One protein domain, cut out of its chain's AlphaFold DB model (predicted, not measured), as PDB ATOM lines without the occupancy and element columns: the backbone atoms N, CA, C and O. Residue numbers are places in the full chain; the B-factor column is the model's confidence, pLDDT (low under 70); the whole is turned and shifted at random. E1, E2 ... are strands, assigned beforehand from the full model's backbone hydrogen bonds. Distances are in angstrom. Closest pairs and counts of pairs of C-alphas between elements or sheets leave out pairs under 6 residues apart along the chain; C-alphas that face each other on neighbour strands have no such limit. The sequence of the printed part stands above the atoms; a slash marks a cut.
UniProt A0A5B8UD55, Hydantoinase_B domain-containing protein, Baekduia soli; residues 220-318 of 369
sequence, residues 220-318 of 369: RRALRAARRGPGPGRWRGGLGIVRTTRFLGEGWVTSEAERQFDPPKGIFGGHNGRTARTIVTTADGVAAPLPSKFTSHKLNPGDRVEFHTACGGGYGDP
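What this domain is: This is residues 220 to 318 of the 369 residues of the protein "Hydantoinase_B domain-containing protein" of Baekduia soli (UniProt A0A5B8UD55). A rod with a twisted five-stranded sheet toward one end, a separate two-stranded ribbon of E3 and E6 beside it, and long links running on to the other end. That other end is built of unnamed stretches, residues 229 to 239, 257 to 276 and 309 to 318. The printed part has 99 residues, with no named helix and seven strands, E1 to E7 in chain order; the sheet's order is E1 - E2 - E7 - E4 - E5, antiparallel throughout. The class is all strand, though 44 of the 99 residues are in named elements. It is only just loose, close to compact, with a radius of gyration of the C-alphas of 15.4 A and spans of 48 by 23 by 19 A.

Where its parts are: E1, residues 220 to 228, starts at C-alpha 220 (142.391, 121.115, 116.716) and is 23.5 A long. E2, residues 240 to 247, measures 22.8 A, and E3, residues 251 to 256, 17.2 A. E4 is residues 277 to 281 and E5 residues 287 to 290. E6, residues 293 to 299, measures 16.1 A. E7, residues 304 to 308, ends at C-alpha 308 (126.103, 115.514, 123.325).

How they stand to each other: E1 and E2 form a hairpin, with N 223 and O 244 2.8 A apart. E2 and E7 are antiparallel at 167 degrees; N 245 and O 305 are 2.8 A apart. E7 and E4 have N 279 and O 306 at 2.9 A. E4 and E5 form a hairpin, with N 288 and O 280 at 2.8 A. E3 and E6 are antiparallel neighbours, with N 253 and O 297 at 2.9 A. E3 and E4 are only just apart, their closest C-alphas 8.5 A from each other.

The domain as a whole: The C-alphas farthest apart, of Gly 249 and Phe 268, are 48.5 A from each other. The printed part has no cut. The links E1 to E2 and E3 to E4 are long. Residues 220 to 225 have pLDDT under 70.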
ATOM      1  N   ARG A 220     143.824 121.303 116.456       59.09
ATOM      2  CA  ARG A 220     142.391 121.115 116.716       59.09
ATOM      3  C   ARG A 220     141.798 122.471 117.049       59.09
ATOM      4  O   ARG A 220     142.367 123.210 117.847       59.09
ATOM      5  N   ARG A 221     140.629 122.786 116.490       61.03
ATOM      6  CA  ARG A 221     139.844 123.948 116.927       61.03
ATOM      7  C   ARG A 221     138.598 123.439 117.635       61.03
ATOM      8  O   ARG A 221     137.713 122.859 117.006       61.03
ATOM      9  N   ALA A 222     138.534 123.647 118.948       60.50
ATOM     10  CA  ALA A 222     137.301 123.433 119.694       60.50
ATOM     11  C   ALA A 222     136.265 124.452 119.204       60.50
ATOM     12  O   ALA A 222     136.497 125.663 119.255       60.50
ATOM     13  N   LEU A 223     135.147 123.957 118.684       59.94
ATOM     14  CA  LEU A 223     133.984 124.776 118.389       59.94
ATOM     15  C   LEU A 223     133.049 124.728 119.609       59.94
ATOM     16  O   LEU A 223     132.912 123.705 120.267       59.94
ATOM     17  N   ARG A 224     132.488 125.894 119.925       60.34
ATOM     18  CA  ARG A 224     131.558 126.248 121.013       60.34
ATOM     19  C   ARG A 224     130.874 125.095 121.772       60.34
ATOM     20  O   ARG A 224     130.335 124.169 121.179       60.34
ATOM     21  N   ALA A 225     130.772 125.253 123.094       67.69
ATOM     22  CA  ALA A 225     129.831 124.479 123.896       67.69
ATOM     23  C   ALA A 225     128.404 125.035 123.724       67.69
ATOM     24  O   ALA A 225     128.186 126.222 123.971       67.69
ATOM     25  N   ALA A 226     127.444 124.200 123.320       74.19
ATOM     26  CA  ALA A 226     126.020 124.558 123.274       74.19
ATOM     27  C   ALA A 226     125.236 123.847 124.387       74.19
ATOM     28  O   ALA A 226     125.625 122.770 124.841       74.19
ATOM     29  N   ARG A 227     124.139 124.446 124.856       81.00
ATOM     30  CA  ARG A 227     123.281 123.862 125.901       81.00
ATOM     31  C   ARG A 227     122.275 122.888 125.288       81.00
ATOM     32  O   ARG A 227     121.884 123.036 124.133       81.00
ATOM     33  N   ARG A 228     121.836 121.901 126.071       85.00
ATOM     34  CA  ARG A 228     120.712 121.018 125.723       85.00
ATOM     35  C   ARG A 228     119.621 121.103 126.781       85.00
ATOM     36  O   ARG A 228     119.929 121.147 127.972       85.00
ATOM     37  N   GLY A 229     118.370 121.084 126.323       82.62
ATOM     38  CA  GLY A 229     117.192 121.197 127.177       82.62
ATOM     39  C   GLY A 229     117.118 120.083 128.239       82.62
ATOM     40  O   GLY A 229     117.406 118.924 127.917       82.62
ATOM     41  N   PRO A 230     116.746 120.414 129.485       91.75
ATOM     42  CA  PRO A 230     116.646 119.471 130.596       91.75
ATOM     43  C   PRO A 230     115.369 118.630 130.510       91.75
ATOM     44  O   PRO A 230     114.461 118.959 129.754       91.75
ATOM     45  N   GLY A 231     115.275 117.574 131.322       95.56
ATOM     46  CA  GLY A 231     113.997 116.916 131.590       95.56
ATOM     47  C   GLY A 231     113.048 117.858 132.348       95.56
ATOM     48  O   GLY A 231     113.453 118.370 133.404       95.56
ATOM     49  N   PRO A 232     111.830 118.108 131.835       97.38
ATOM     50  CA  PRO A 232     110.836 118.940 132.509       97.38
ATOM     51  C   PRO A 232     110.375 118.371 133.848       97.38
ATOM     52  O   PRO A 232     110.281 117.161 134.030       97.38
ATOM     53  N   GLY A 233     110.051 119.251 134.786       97.25
ATOM     54  CA  GLY A 233     109.434 118.911 136.066       97.25
ATOM     55  C   GLY A 233     109.205 120.167 136.892       97.25
ATOM     56  O   GLY A 233     109.770 121.220 136.571       97.25
ATOM     57  N   ARG A 234     108.446 120.063 137.991       97.88
ATOM     58  CA  ARG A 234     108.350 121.143 138.992       97.88
ATOM     59  C   ARG A 234     109.743 121.687 139.326       97.88
ATOM     60  O   ARG A 234     109.975 122.897 139.325       97.88
ATOM     61  N   TRP A 235     110.704 120.775 139.480       97.44
ATOM     62  CA  TRP A 235     112.134 121.062 139.429       97.44
ATOM     63  C   TRP A 235     112.736 120.416 138.181       97.44
ATOM     64  O   TRP A 235     112.727 119.192 138.037       97.44
ATOM     65  N   ARG A 236     113.281 121.232 137.277       96.75
ATOM     66  CA  ARG A 236     113.897 120.742 136.044       96.75
ATOM     67  C   ARG A 236     115.173 119.957 136.338       96.75
ATOM     68  O   ARG A 236     115.901 120.227 137.304       96.75
ATOM     69  N   GLY A 237     115.481 119.021 135.451       95.44
ATOM     70  CA  GLY A 237     116.755 118.316 135.468       95.44
ATOM     71  C   GLY A 237     117.960 119.219 135.175       95.44
ATOM     72  O   GLY A 237     117.838 120.382 134.774       95.44
ATOM     73  N   GLY A 238     119.159 118.666 135.371       93.06
ATOM     74  CA  GLY A 238     120.408 119.311 134.965       93.06
ATOM     75  C   GLY A 238     120.551 119.384 133.439       93.06
ATOM     76  O   GLY A 238     120.170 118.456 132.723       93.06
ATOM     77  N   LEU A 239     121.124 120.482 132.944       91.81
ATOM     78  CA  LEU A 239     121.383 120.674 131.513       91.81
ATOM     79  C   LEU A 239     122.525 119.787 131.021       91.81
ATOM     80  O   LEU A 239     123.523 119.595 131.721       91.81
ATOM     81  N   GLY A 240     122.396 119.326 129.780       90.00
ATOM     82  CA  GLY A 240     123.499 118.749 129.025       90.00
ATOM     83  C   GLY A 240     124.296 119.816 128.277       90.00
ATOM     84  O   GLY A 240     123.867 120.963 128.121       90.00
ATOM     85  N   ILE A 241     125.450 119.402 127.768       90.38
ATOM     86  CA  ILE A 241     126.315 120.191 126.897       90.38
ATOM     87  C   ILE A 241     126.493 119.465 125.566       90.38
ATOM     88  O   ILE A 241     126.468 118.236 125.501       90.38
ATOM     89  N   VAL A 242     126.697 120.233 124.507       92.56
ATOM     90  CA  VAL A 242     127.226 119.758 123.230       92.56
ATOM     91  C   VAL A 242     128.628 120.310 123.106       92.56
ATOM     92  O   VAL A 242     128.798 121.524 123.158       92.56
ATOM     93  N   ARG A 243     129.626 119.442 122.969       91.38
ATOM     94  CA  ARG A 243     131.001 119.845 122.673       91.38
ATOM     95  C   ARG A 243     131.324 119.474 121.236       91.38
ATOM     96  O   ARG A 243     131.408 118.286 120.927       91.38
ATOM     97  N   THR A 244     131.584 120.475 120.405       93.75
ATOM     98  CA  THR A 244     131.965 120.281 119.004       93.75
ATOM     99  C   THR A 244     133.475 120.443 118.851       93.75
ATOM    100  O   THR A 244     134.076 121.401 119.328       93.75
ATOM    101  N   THR A 245     134.145 119.516 118.180       93.31
ATOM    102  CA  THR A 245     135.579 119.635 117.879       93.31
ATOM    103  C   THR A 245     135.781 119.463 116.390       93.31
ATOM    104  O   THR A 245     135.435 118.415 115.856       93.31
ATOM    105  N   ARG A 246     136.350 120.480 115.731       94.69
ATOM    106  CA  ARG A 246     136.775 120.383 114.332       94.69
ATOM    107  C   ARG A 246     138.242 119.975 114.270       94.69
ATOM    108  O   ARG A 246     139.092 120.599 114.915       94.69
ATOM    109  N   PHE A 247     138.528 118.961 113.471       92.94
ATOM    110  CA  PHE A 247     139.875 118.477 113.209       92.94
ATOM    111  C   PHE A 247     140.499 119.329 112.100       92.94
ATOM    112  O   PHE A 247     139.870 119.568 111.075       92.94
ATOM    113  N   LEU A 248     141.700 119.877 112.322       93.69
ATOM    114  CA  LEU A 248     142.427 120.643 111.293       93.69
ATOM    115  C   LEU A 248     143.516 119.798 110.612       93.69
ATOM    116  O   LEU A 248     144.119 120.241 109.644       93.69
ATOM    117  N   GLY A 249     143.751 118.592 111.124       91.19
ATOM    118  CA  GLY A 249     144.637 117.567 110.587       91.19
ATOM    119  C   GLY A 249     144.007 116.191 110.805       91.19
ATOM    120  O   GLY A 249     142.996 116.086 111.506       91.19
ATOM    121  N   GLU A 250     144.608 115.144 110.241       93.38
ATOM    122  CA  GLU A 250     144.209 113.765 110.546       93.38
ATOM    123  C   GLU A 250     144.310 113.490 112.058       93.38
ATOM    124  O   GLU A 250     145.221 113.971 112.742       93.38
ATOM    125  N   GLY A 251     143.365 112.720 112.594       91.94
ATOM    126  CA  GLY A 251     143.418 112.290 113.983       91.94
ATOM    127  C   GLY A 251     142.447 111.166 114.313       91.94
ATOM    128  O   GLY A 251     141.691 110.697 113.468       91.94
ATOM    129  N   TRP A 252     142.460 110.754 115.578       93.81
ATOM    130  CA  TRP A 252     141.604 109.686 116.086       93.81
ATOM    131  C   TRP A 252     140.812 110.134 117.305       93.81
ATOM    132  O   TRP A 252     141.274 110.949 118.114       93.81
ATOM    133  N   VAL A 253     139.619 109.564 117.438       93.69
ATOM    134  CA  VAL A 253     138.743 109.727 118.595       93.69
ATOM    135  C   VAL A 253     138.404 108.359 119.164       93.69
ATOM    136  O   VAL A 253     138.090 107.419 118.440       93.69
ATOM    137  N   THR A 254     138.436 108.282 120.486       93.75
ATOM    138  CA  THR A 254     137.916 107.164 121.270       93.75
ATOM    139  C   THR A 254     136.857 107.734 122.200       93.75
ATOM    140  O   THR A 254     137.035 108.826 122.747       93.75
ATOM    141  N   SER A 255     135.752 107.020 122.359       93.38
ATOM    142  CA  SER A 255     134.640 107.414 123.218       93.38
ATOM    143  C   SER A 255     134.311 106.277 124.165       93.38
ATOM    144  O   SER A 255     134.154 105.145 123.730       93.38
ATOM    145  N   GLU A 256     134.139 106.618 125.438       94.50
ATOM    146  CA  GLU A 256     133.574 105.756 126.481       94.50
ATOM    147  C   GLU A 256     132.320 106.431 127.052       94.50
ATOM    148  O   GLU A 256     132.170 106.639 128.256       94.50
ATOM    149  N   ALA A 257     131.450 106.901 126.155       89.62
ATOM    150  CA  ALA A 257     130.233 107.590 126.542       89.62
ATOM    151  C   ALA A 257     129.201 106.596 127.088       89.62
ATOM    152  O   ALA A 257     129.158 105.422 126.721       89.62
ATOM    153  N   GLU A 258     128.316 107.110 127.933       89.88
ATOM    154  CA  GLU A 258     127.200 106.371 128.518       89.88
ATOM    155  C   GLU A 258     125.876 107.076 128.207       89.88
ATOM    156  O   GLU A 258     125.865 108.201 127.705       89.88
ATOM    157  N   ARG A 259     124.745 106.434 128.537       90.44
ATOM    158  CA  ARG A 259     123.389 107.022 128.438       90.44
ATOM    159  C   ARG A 259     122.931 107.375 127.014       90.44
ATOM    160  O   ARG A 259     122.141 108.302 126.851       90.44
ATOM    161  N   GLN A 260     123.384 106.653 125.986       93.81
ATOM    162  CA  GLN A 260     122.874 106.849 124.617       93.81
ATOM    163  C   GLN A 260     121.516 106.171 124.359       93.81
ATOM    164  O   GLN A 260     120.751 106.649 123.527       93.81
ATOM    165  N   PHE A 261     121.195 105.107 125.104       89.38
ATOM    166  CA  PHE A 261     119.967 104.322 124.908       89.38
ATOM    167  C   PHE A 261     118.923 104.528 126.012       89.38
ATOM    168  O   PHE A 261     117.733 104.563 125.722       89.38
ATOM    169  N   ASP A 262     119.352 104.707 127.266       91.94
ATOM    170  CA  ASP A 262     118.446 104.936 128.398       91.94
ATOM    171  C   ASP A 262     118.533 106.386 128.908       91.94
ATOM    172  O   ASP A 262     119.574 106.786 129.457       91.94
ATOM    173  N   PRO A 263     117.470 107.198 128.740       93.12
ATOM    174  CA  PRO A 263     117.455 108.562 129.243       93.12
ATOM    175  C   PRO A 263     117.386 108.577 130.778       93.12
ATOM    176  O   PRO A 263     116.671 107.761 131.367       93.12
ATOM    177  N   PRO A 264     118.060 109.532 131.450       94.75
ATOM    178  CA  PRO A 264     117.859 109.758 132.878       94.75
ATOM    179  C   PRO A 264     116.374 109.961 133.196       94.75
ATOM    180  O   PRO A 264     115.734 110.854 132.636       94.75
ATOM    181  N   LYS A 265     115.828 109.113 134.072       96.69
ATOM    182  CA  LYS A 265     114.392 109.100 134.358       96.69
ATOM    183  C   LYS A 265     113.970 110.326 135.153       96.69
ATOM    184  O   LYS A 265     114.690 110.757 136.058       96.69
ATOM    185  N   GLY A 266     112.808 110.864 134.807       96.38
ATOM    186  CA  GLY A 266     112.102 111.781 135.688       96.38
ATOM    187  C   GLY A 266     111.447 111.023 136.842       96.38
ATOM    188  O   GLY A 266     111.252 109.807 136.767       96.38
ATOM    189  N   ILE A 267     111.168 111.721 137.940       97.44
ATOM    190  CA  ILE A 267     110.596 111.121 139.153       97.44
ATOM    191  C   ILE A 267     109.420 111.942 139.678       97.44
ATOM    192  O   ILE A 267     109.397 113.165 139.541       97.44
ATOM    193  N   PHE A 268     108.448 111.257 140.289       97.06
ATOM    194  CA  PHE A 268     107.236 111.853 140.869       97.06
ATOM    195  C   PHE A 268     106.451 112.744 139.889       97.06
ATOM    196  O   PHE A 268     106.082 113.858 140.231       97.06
ATOM    197  N   GLY A 269     106.247 112.281 138.652       95.50
ATOM    198  CA  GLY A 269     105.577 113.058 137.598       95.50
ATOM    199  C   GLY A 269     106.516 113.927 136.758       95.50
ATOM    200  O   GLY A 269     106.099 114.477 135.748       95.50
ATOM    201  N   GLY A 270     107.802 114.007 137.114       97.00
ATOM    202  CA  GLY A 270     108.806 114.633 136.261       97.00
ATOM    203  C   GLY A 270     109.049 113.837 134.979       97.00
ATOM    204  O   GLY A 270     109.012 112.606 134.969       97.00
ATOM    205  N   HIS A 271     109.352 114.545 133.897       96.69
ATOM    206  CA  HIS A 271     109.634 113.969 132.589       96.69
ATOM    207  C   HIS A 271     111.102 113.534 132.468       96.69
ATOM    208  O   HIS A 271     112.007 114.041 133.143       96.69
ATOM    209  N   ASN A 272     111.351 112.577 131.572       96.94
ATOM    210  CA  ASN A 272     112.695 112.076 131.302       96.94
ATOM    211  C   ASN A 272     113.603 113.167 130.720       96.94
ATOM    212  O   ASN A 272     113.173 114.044 129.974       96.94
ATOM    213  N   GLY A 273     114.889 113.071 131.042       94.38
ATOM    214  CA  GLY A 273     115.925 113.855 130.389       94.38
ATOM    215  C   GLY A 273     116.232 113.341 128.981       94.38
ATOM    216  O   GLY A 273     115.608 112.414 128.466       94.38
ATOM    217  N   ARG A 274     117.248 113.927 128.349       93.88
ATOM    218  CA  ARG A 274     117.704 113.524 127.011       93.88
ATOM    219  C   ARG A 274     118.869 112.547 127.108       93.88
ATOM    220  O   ARG A 274     119.736 112.704 127.968       93.88
ATOM    221  N   THR A 275     118.925 111.588 126.191       95.31
ATOM    222  CA  THR A 275     120.083 110.704 126.026       95.31
ATOM    223  C   THR A 275     121.300 111.466 125.503       95.31
ATOM    224  O   THR A 275     121.194 112.541 124.892       95.31
ATOM    225  N   ALA A 276     122.474 110.902 125.776       95.06
ATOM    226  CA  ALA A 276     123.717 111.295 125.138       95.06
ATOM    227  C   ALA A 276     123.720 110.868 123.662       95.06
ATOM    228  O   ALA A 276     122.994 109.959 123.262       95.06
ATOM    229  N   ARG A 277     124.557 111.504 122.847       95.75
ATOM    230  CA  ARG A 277     124.787 111.111 121.451       95.75
ATOM    231  C   ARG A 277     126.175 111.555 121.026       95.75
ATOM    232  O   ARG A 277     126.624 112.622 121.433       95.75
ATOM    233  N   THR A 278     126.813 110.764 120.181       96.56
ATOM    234  CA  THR A 278     128.015 111.183 119.465       96.56
ATOM    235  C   THR A 278     127.677 111.265 117.987       96.56
ATOM    236  O   THR A 278     127.056 110.348 117.448       96.56
ATOM    237  N   ILE A 279     128.030 112.371 117.342       96.94
ATOM    238  CA  ILE A 279     127.821 112.582 115.908       96.94
ATOM    239  C   ILE A 279     129.165 112.944 115.297       96.94
ATOM    240  O   ILE A 279     129.891 113.766 115.853       96.94
ATOM    241  N   VAL A 280     129.499 112.331 114.170       96.88
ATOM    242  CA  VAL A 280     130.583 112.792 113.306       96.88
ATOM    243  C   VAL A 280     129.962 113.405 112.068       96.88
ATOM    244  O   VAL A 280     129.066 112.819 111.471       96.88
ATOM    245  N   THR A 281     130.440 114.582 111.700       97.44
ATOM    246  CA  THR A 281     130.103 115.257 110.454       97.44
ATOM    247  C   THR A 281     131.376 115.397 109.647       97.44
ATOM    248  O   THR A 281     132.332 116.016 110.116       97.44
ATOM    249  N   THR A 282     131.404 114.806 108.462       96.69
ATOM    250  CA  THR A 282     132.550 114.897 107.559       96.69
ATOM    251  C   THR A 282     132.710 116.320 107.011       96.69
ATOM    252  O   THR A 282     131.803 117.152 107.124       96.69
ATOM    253  N   ALA A 283     133.873 116.639 106.442       94.94
ATOM    254  CA  ALA A 283     134.158 117.961 105.877       94.94
ATOM    255  C   ALA A 283     133.153 118.405 104.789       94.94
ATOM    256  O   ALA A 283     132.852 119.594 104.686       94.94
ATOM    257  N   ASP A 284     132.607 117.454 104.030       95.25
ATOM    258  CA  ASP A 284     131.547 117.616 103.024       95.25
ATOM    259  C   ASP A 284     130.129 117.699 103.624       95.25
ATOM    260  O   ASP A 284     129.154 117.897 102.902       95.25
ATOM    261  N   GLY A 285     129.999 117.621 104.951       94.75
ATOM    262  CA  GLY A 285     128.750 117.872 105.673       94.75
ATOM    263  C   GLY A 285     127.905 116.631 105.963       94.75
ATOM    264  O   GLY A 285     126.828 116.762 106.546       94.75
ATOM    265  N   VAL A 286     128.376 115.427 105.625       96.94
ATOM    266  CA  VAL A 286     127.642 114.184 105.895       96.94
ATOM    267  C   VAL A 286     127.722 113.852 107.384       96.94
ATOM    268  O   VAL A 286     128.795 113.600 107.926       96.94
ATOM    269  N   ALA A 287     126.572 113.855 108.061       97.12
ATOM    270  CA  ALA A 287     126.470 113.579 109.491       97.12
ATOM    271  C   ALA A 287     126.040 112.131 109.769       97.12
ATOM    272  O   ALA A 287     124.990 111.685 109.307       97.12
ATOM    273  N   ALA A 288     126.800 111.423 110.604       96.62
ATOM    274  CA  ALA A 288     126.515 110.058 111.027       96.62
ATOM    275  C   ALA A 288     126.616 109.913 112.559       96.62
ATOM    276  O   ALA A 288     127.537 110.450 113.182       96.62
ATOM    277  N   PRO A 289     125.680 109.195 113.210       96.69
ATOM    278  CA  PRO A 289     125.821 108.857 114.618       96.69
ATOM    279  C   PRO A 289     126.946 107.833 114.823       96.69
ATOM    280  O   PRO A 289     127.092 106.898 114.040       96.69
ATOM    281  N   LEU A 290     127.679 107.970 115.926       95.62
ATOM    282  CA  LEU A 290     128.588 106.938 116.423       95.62
ATOM    283  C   LEU A 290     128.018 106.268 117.679       95.62
ATOM    284  O   LEU A 290     127.305 106.929 118.446       95.62
ATOM    285  N   PRO A 291     128.344 104.983 117.917       94.88
ATOM    286  CA  PRO A 291     127.930 104.279 119.126       94.88
ATOM    287  C   PRO A 291     128.510 104.933 120.388       94.88
ATOM    288  O   PRO A 291     129.397 105.789 120.336       94.88
ATOM    289  N   SER A 292     128.018 104.511 121.552       91.25
ATOM    290  CA  SER A 292     128.451 105.064 122.840       91.25
ATOM    291  C   SER A 292     129.925 104.791 123.121       91.25
ATOM    292  O   SER A 292     130.650 105.684 123.577       91.25
ATOM    293  N   LYS A 293     130.364 103.581 122.766       94.50
ATOM    294  CA  LYS A 293     131.728 103.095 122.935       94.50
ATOM    295  C   LYS A 293     132.327 102.737 121.589       94.50
ATOM    296  O   LYS A 293     131.757 101.942 120.845       94.50
ATOM    297  N   PHE A 294     133.465 103.339 121.283       94.06
ATOM    298  CA  PHE A 294     134.266 103.010 120.112       94.06
ATOM    299  C   PHE A 294     135.708 103.438 120.340       94.06
ATOM    300  O   PHE A 294     135.979 104.396 121.067       94.06
ATOM    301  N   THR A 295     136.617 102.770 119.643       95.00
ATOM    302  CA  THR A 295     138.054 102.983 119.788       95.00
ATOM    303  C   THR A 295     138.654 103.396 118.458       95.00
ATOM    304  O   THR A 295     138.369 102.781 117.434       95.00
ATOM    305  N   SER A 296     139.508 104.419 118.491       93.19
ATOM    306  CA  SER A 296     140.340 104.844 117.361       93.19
ATOM    307  C   SER A 296     139.561 105.110 116.067       93.19
ATOM    308  O   SER A 296     140.003 104.736 114.981       93.19
ATOM    309  N   HIS A 297     138.415 105.786 116.158       94.06
ATOM    310  CA  HIS A 297     137.703 106.260 114.976       94.06
ATOM    311  C   HIS A 297     138.524 107.358 114.296       94.06
ATOM    312  O   HIS A 297     138.814 108.383 114.918       94.06
ATOM    313  N   LYS A 298     138.934 107.120 113.047       94.88
ATOM    314  CA  LYS A 298     139.730 108.062 112.255       94.88
ATOM    315  C   LYS A 298     138.861 109.237 111.797       94.88
ATOM    316  O   LYS A 298     137.728 109.038 111.378       94.88
ATOM    317  N   LEU A 299     139.421 110.440 111.864       94.88
ATOM    318  CA  LEU A 299     138.844 111.686 111.368       94.88
ATOM    319  C   LEU A 299     139.855 112.387 110.464       94.88
ATOM    320  O   LEU A 299     141.059 112.393 110.743       94.88
ATOM    321  N   ASN A 300     139.352 112.988 109.397       95.69
ATOM    322  CA  ASN A 300     140.128 113.723 108.413       95.69
ATOM    323  C   ASN A 300     140.118 115.235 108.714       95.69
ATOM    324  O   ASN A 300     139.284 115.725 109.485       95.69
ATOM    325  N   PRO A 301     141.040 116.010 108.115       95.50
ATOM    326  CA  PRO A 301     140.986 117.465 108.190       95.50
ATOM    327  C   PRO A 301     139.629 117.998 107.703       95.50
ATOM    328  O   PRO A 301     139.155 117.626 106.636       95.50
ATOM    329  N   GLY A 302     139.017 118.892 108.477       94.69
ATOM    330  CA  GLY A 302     137.702 119.470 108.190       94.69
ATOM    331  C   GLY A 302     136.541 118.769 108.900       94.69
ATOM    332  O   GLY A 302     135.549 119.440 109.205       94.69
ATOM    333  N   ASP A 303     136.698 117.492 109.261       96.25
ATOM    334  CA  ASP A 303     135.681 116.729 109.985       96.25
ATOM    335  C   ASP A 303     135.409 117.324 111.372       96.25
ATOM    336  O   ASP A 303     136.256 117.970 112.013       96.25
ATOM    337  N   ARG A 304     134.197 117.089 111.867       95.50
ATOM    338  CA  ARG A 304     133.713 117.544 113.168       95.50
ATOM    339  C   ARG A 304     133.166 116.372 113.954       95.50
ATOM    340  O   ARG A 304     132.426 115.558 113.424       95.50
ATOM    341  N   VAL A 305     133.483 116.329 115.242       95.56
ATOM    342  CA  VAL A 305     132.830 115.429 116.195       95.56
ATOM    343  C   VAL A 305     132.055 116.242 117.218       95.56
ATOM    344  O   VAL A 305     132.581 117.197 117.798       95.56
ATOM    345  N   GLU A 306     130.808 115.856 117.445       95.50
ATOM    346  CA  GLU A 306     129.915 116.426 118.443       95.50
ATOM    347  C   GLU A 306     129.624 115.394 119.523       95.50
ATOM    348  O   GLU A 306     129.065 114.328 119.265       95.50
ATOM    349  N   PHE A 307     129.983 115.737 120.755       94.44
ATOM    350  CA  PHE A 307     129.612 114.977 121.938       94.44
ATOM    351  C   PHE A 307     128.465 115.682 122.648       94.44
ATOM    352  O   PHE A 307     128.659 116.728 123.268       94.44
ATOM    353  N   HIS A 308     127.278 115.090 122.579       94.69
ATOM    354  CA  HIS A 308     126.103 115.514 123.325       94.69
ATOM    355  C   HIS A 308     126.050 114.725 124.628       94.69
ATOM    356  O   HIS A 308     125.881 113.504 124.608       94.69
ATOM    357  N   THR A 309     126.150 115.403 125.767       93.44
ATOM    358  CA  THR A 309     125.947 114.750 127.061       93.44
ATOM    359  C   THR A 309     124.458 114.552 127.346       93.44
ATOM    360  O   THR A 309     123.587 115.268 126.826       93.44
ATOM    361  N   ALA A 310     124.157 113.543 128.166       94.25
ATOM    362  CA  ALA A 310     122.807 113.320 128.658       94.25
ATOM    363  C   ALA A 310     122.348 114.495 129.538       94.25
ATOM    364  O   ALA A 310     123.154 115.154 130.195       94.25
ATOM    365  N   CYS A 311     121.043 114.748 129.553       94.94
ATOM    366  CA  CYS A 311     120.421 115.749 130.423       94.94
ATOM    367  C   CYS A 311     119.698 115.031 131.566       94.94
ATOM    368  O   CYS A 311     119.172 113.938 131.365       94.94
ATOM    369  N   GLY A 312     119.664 115.625 132.757       95.31
ATOM    370  CA  GLY A 312     118.958 115.038 133.899       95.31
ATOM    371  C   GLY A 312     117.443 115.000 133.678       95.31
ATOM    372  O   GLY A 312     116.905 115.867 132.989       95.31
ATOM    373  N   GLY A 313     116.766 114.017 134.275       96.62
ATOM    374  CA  GLY A 313     115.305 113.991 134.370       96.62
ATOM    375  C   GLY A 313     114.784 115.026 135.367       96.62
ATOM    376  O   GLY A 313     115.511 115.437 136.281       96.62
ATOM    377  N   GLY A 314     113.541 115.460 135.168       97.44
ATOM    378  CA  GLY A 314     112.866 116.383 136.072       97.44
ATOM    379  C   GLY A 314     112.275 115.693 137.299       97.44
ATOM    380  O   GLY A 314     112.175 114.468 137.377       97.44
ATOM    381  N   TYR A 315     111.883 116.502 138.273       98.00
ATOM    382  CA  TYR A 315     111.236 116.080 139.511       98.00
ATOM    383  C   TYR A 315     109.893 116.792 139.645       98.00
ATOM    384  O   TYR A 315     109.867 118.024 139.585       98.00
ATOM    385  N   GLY A 316     108.823 116.055 139.942       98.00
ATOM    386  CA  GLY A 316     107.486 116.634 140.109       98.00
ATOM    387  C   GLY A 316     106.812 116.946 138.775       98.00
ATOM    388  O   GLY A 316     107.505 117.117 137.771       98.00
ATOM    389  N   ASP A 317     105.489 117.086 138.778       97.81
ATOM    390  CA  ASP A 317     104.719 117.501 137.601       97.81
ATOM    391  C   ASP A 317     105.241 118.854 137.051       97.81
ATOM    392  O   ASP A 317     105.304 119.841 137.794       97.81
ATOM    393  N   PRO A 318     105.660 118.933 135.773       98.00
ATOM    394  CA  PRO A 318     106.039 120.189 135.127       98.00
ATOM    395  C   PRO A 318     104.982 121.301 135.214       98.00
ATOM    396  O   PRO A 318     105.354 122.470 135.331       98.00
TER     397      PRO A 318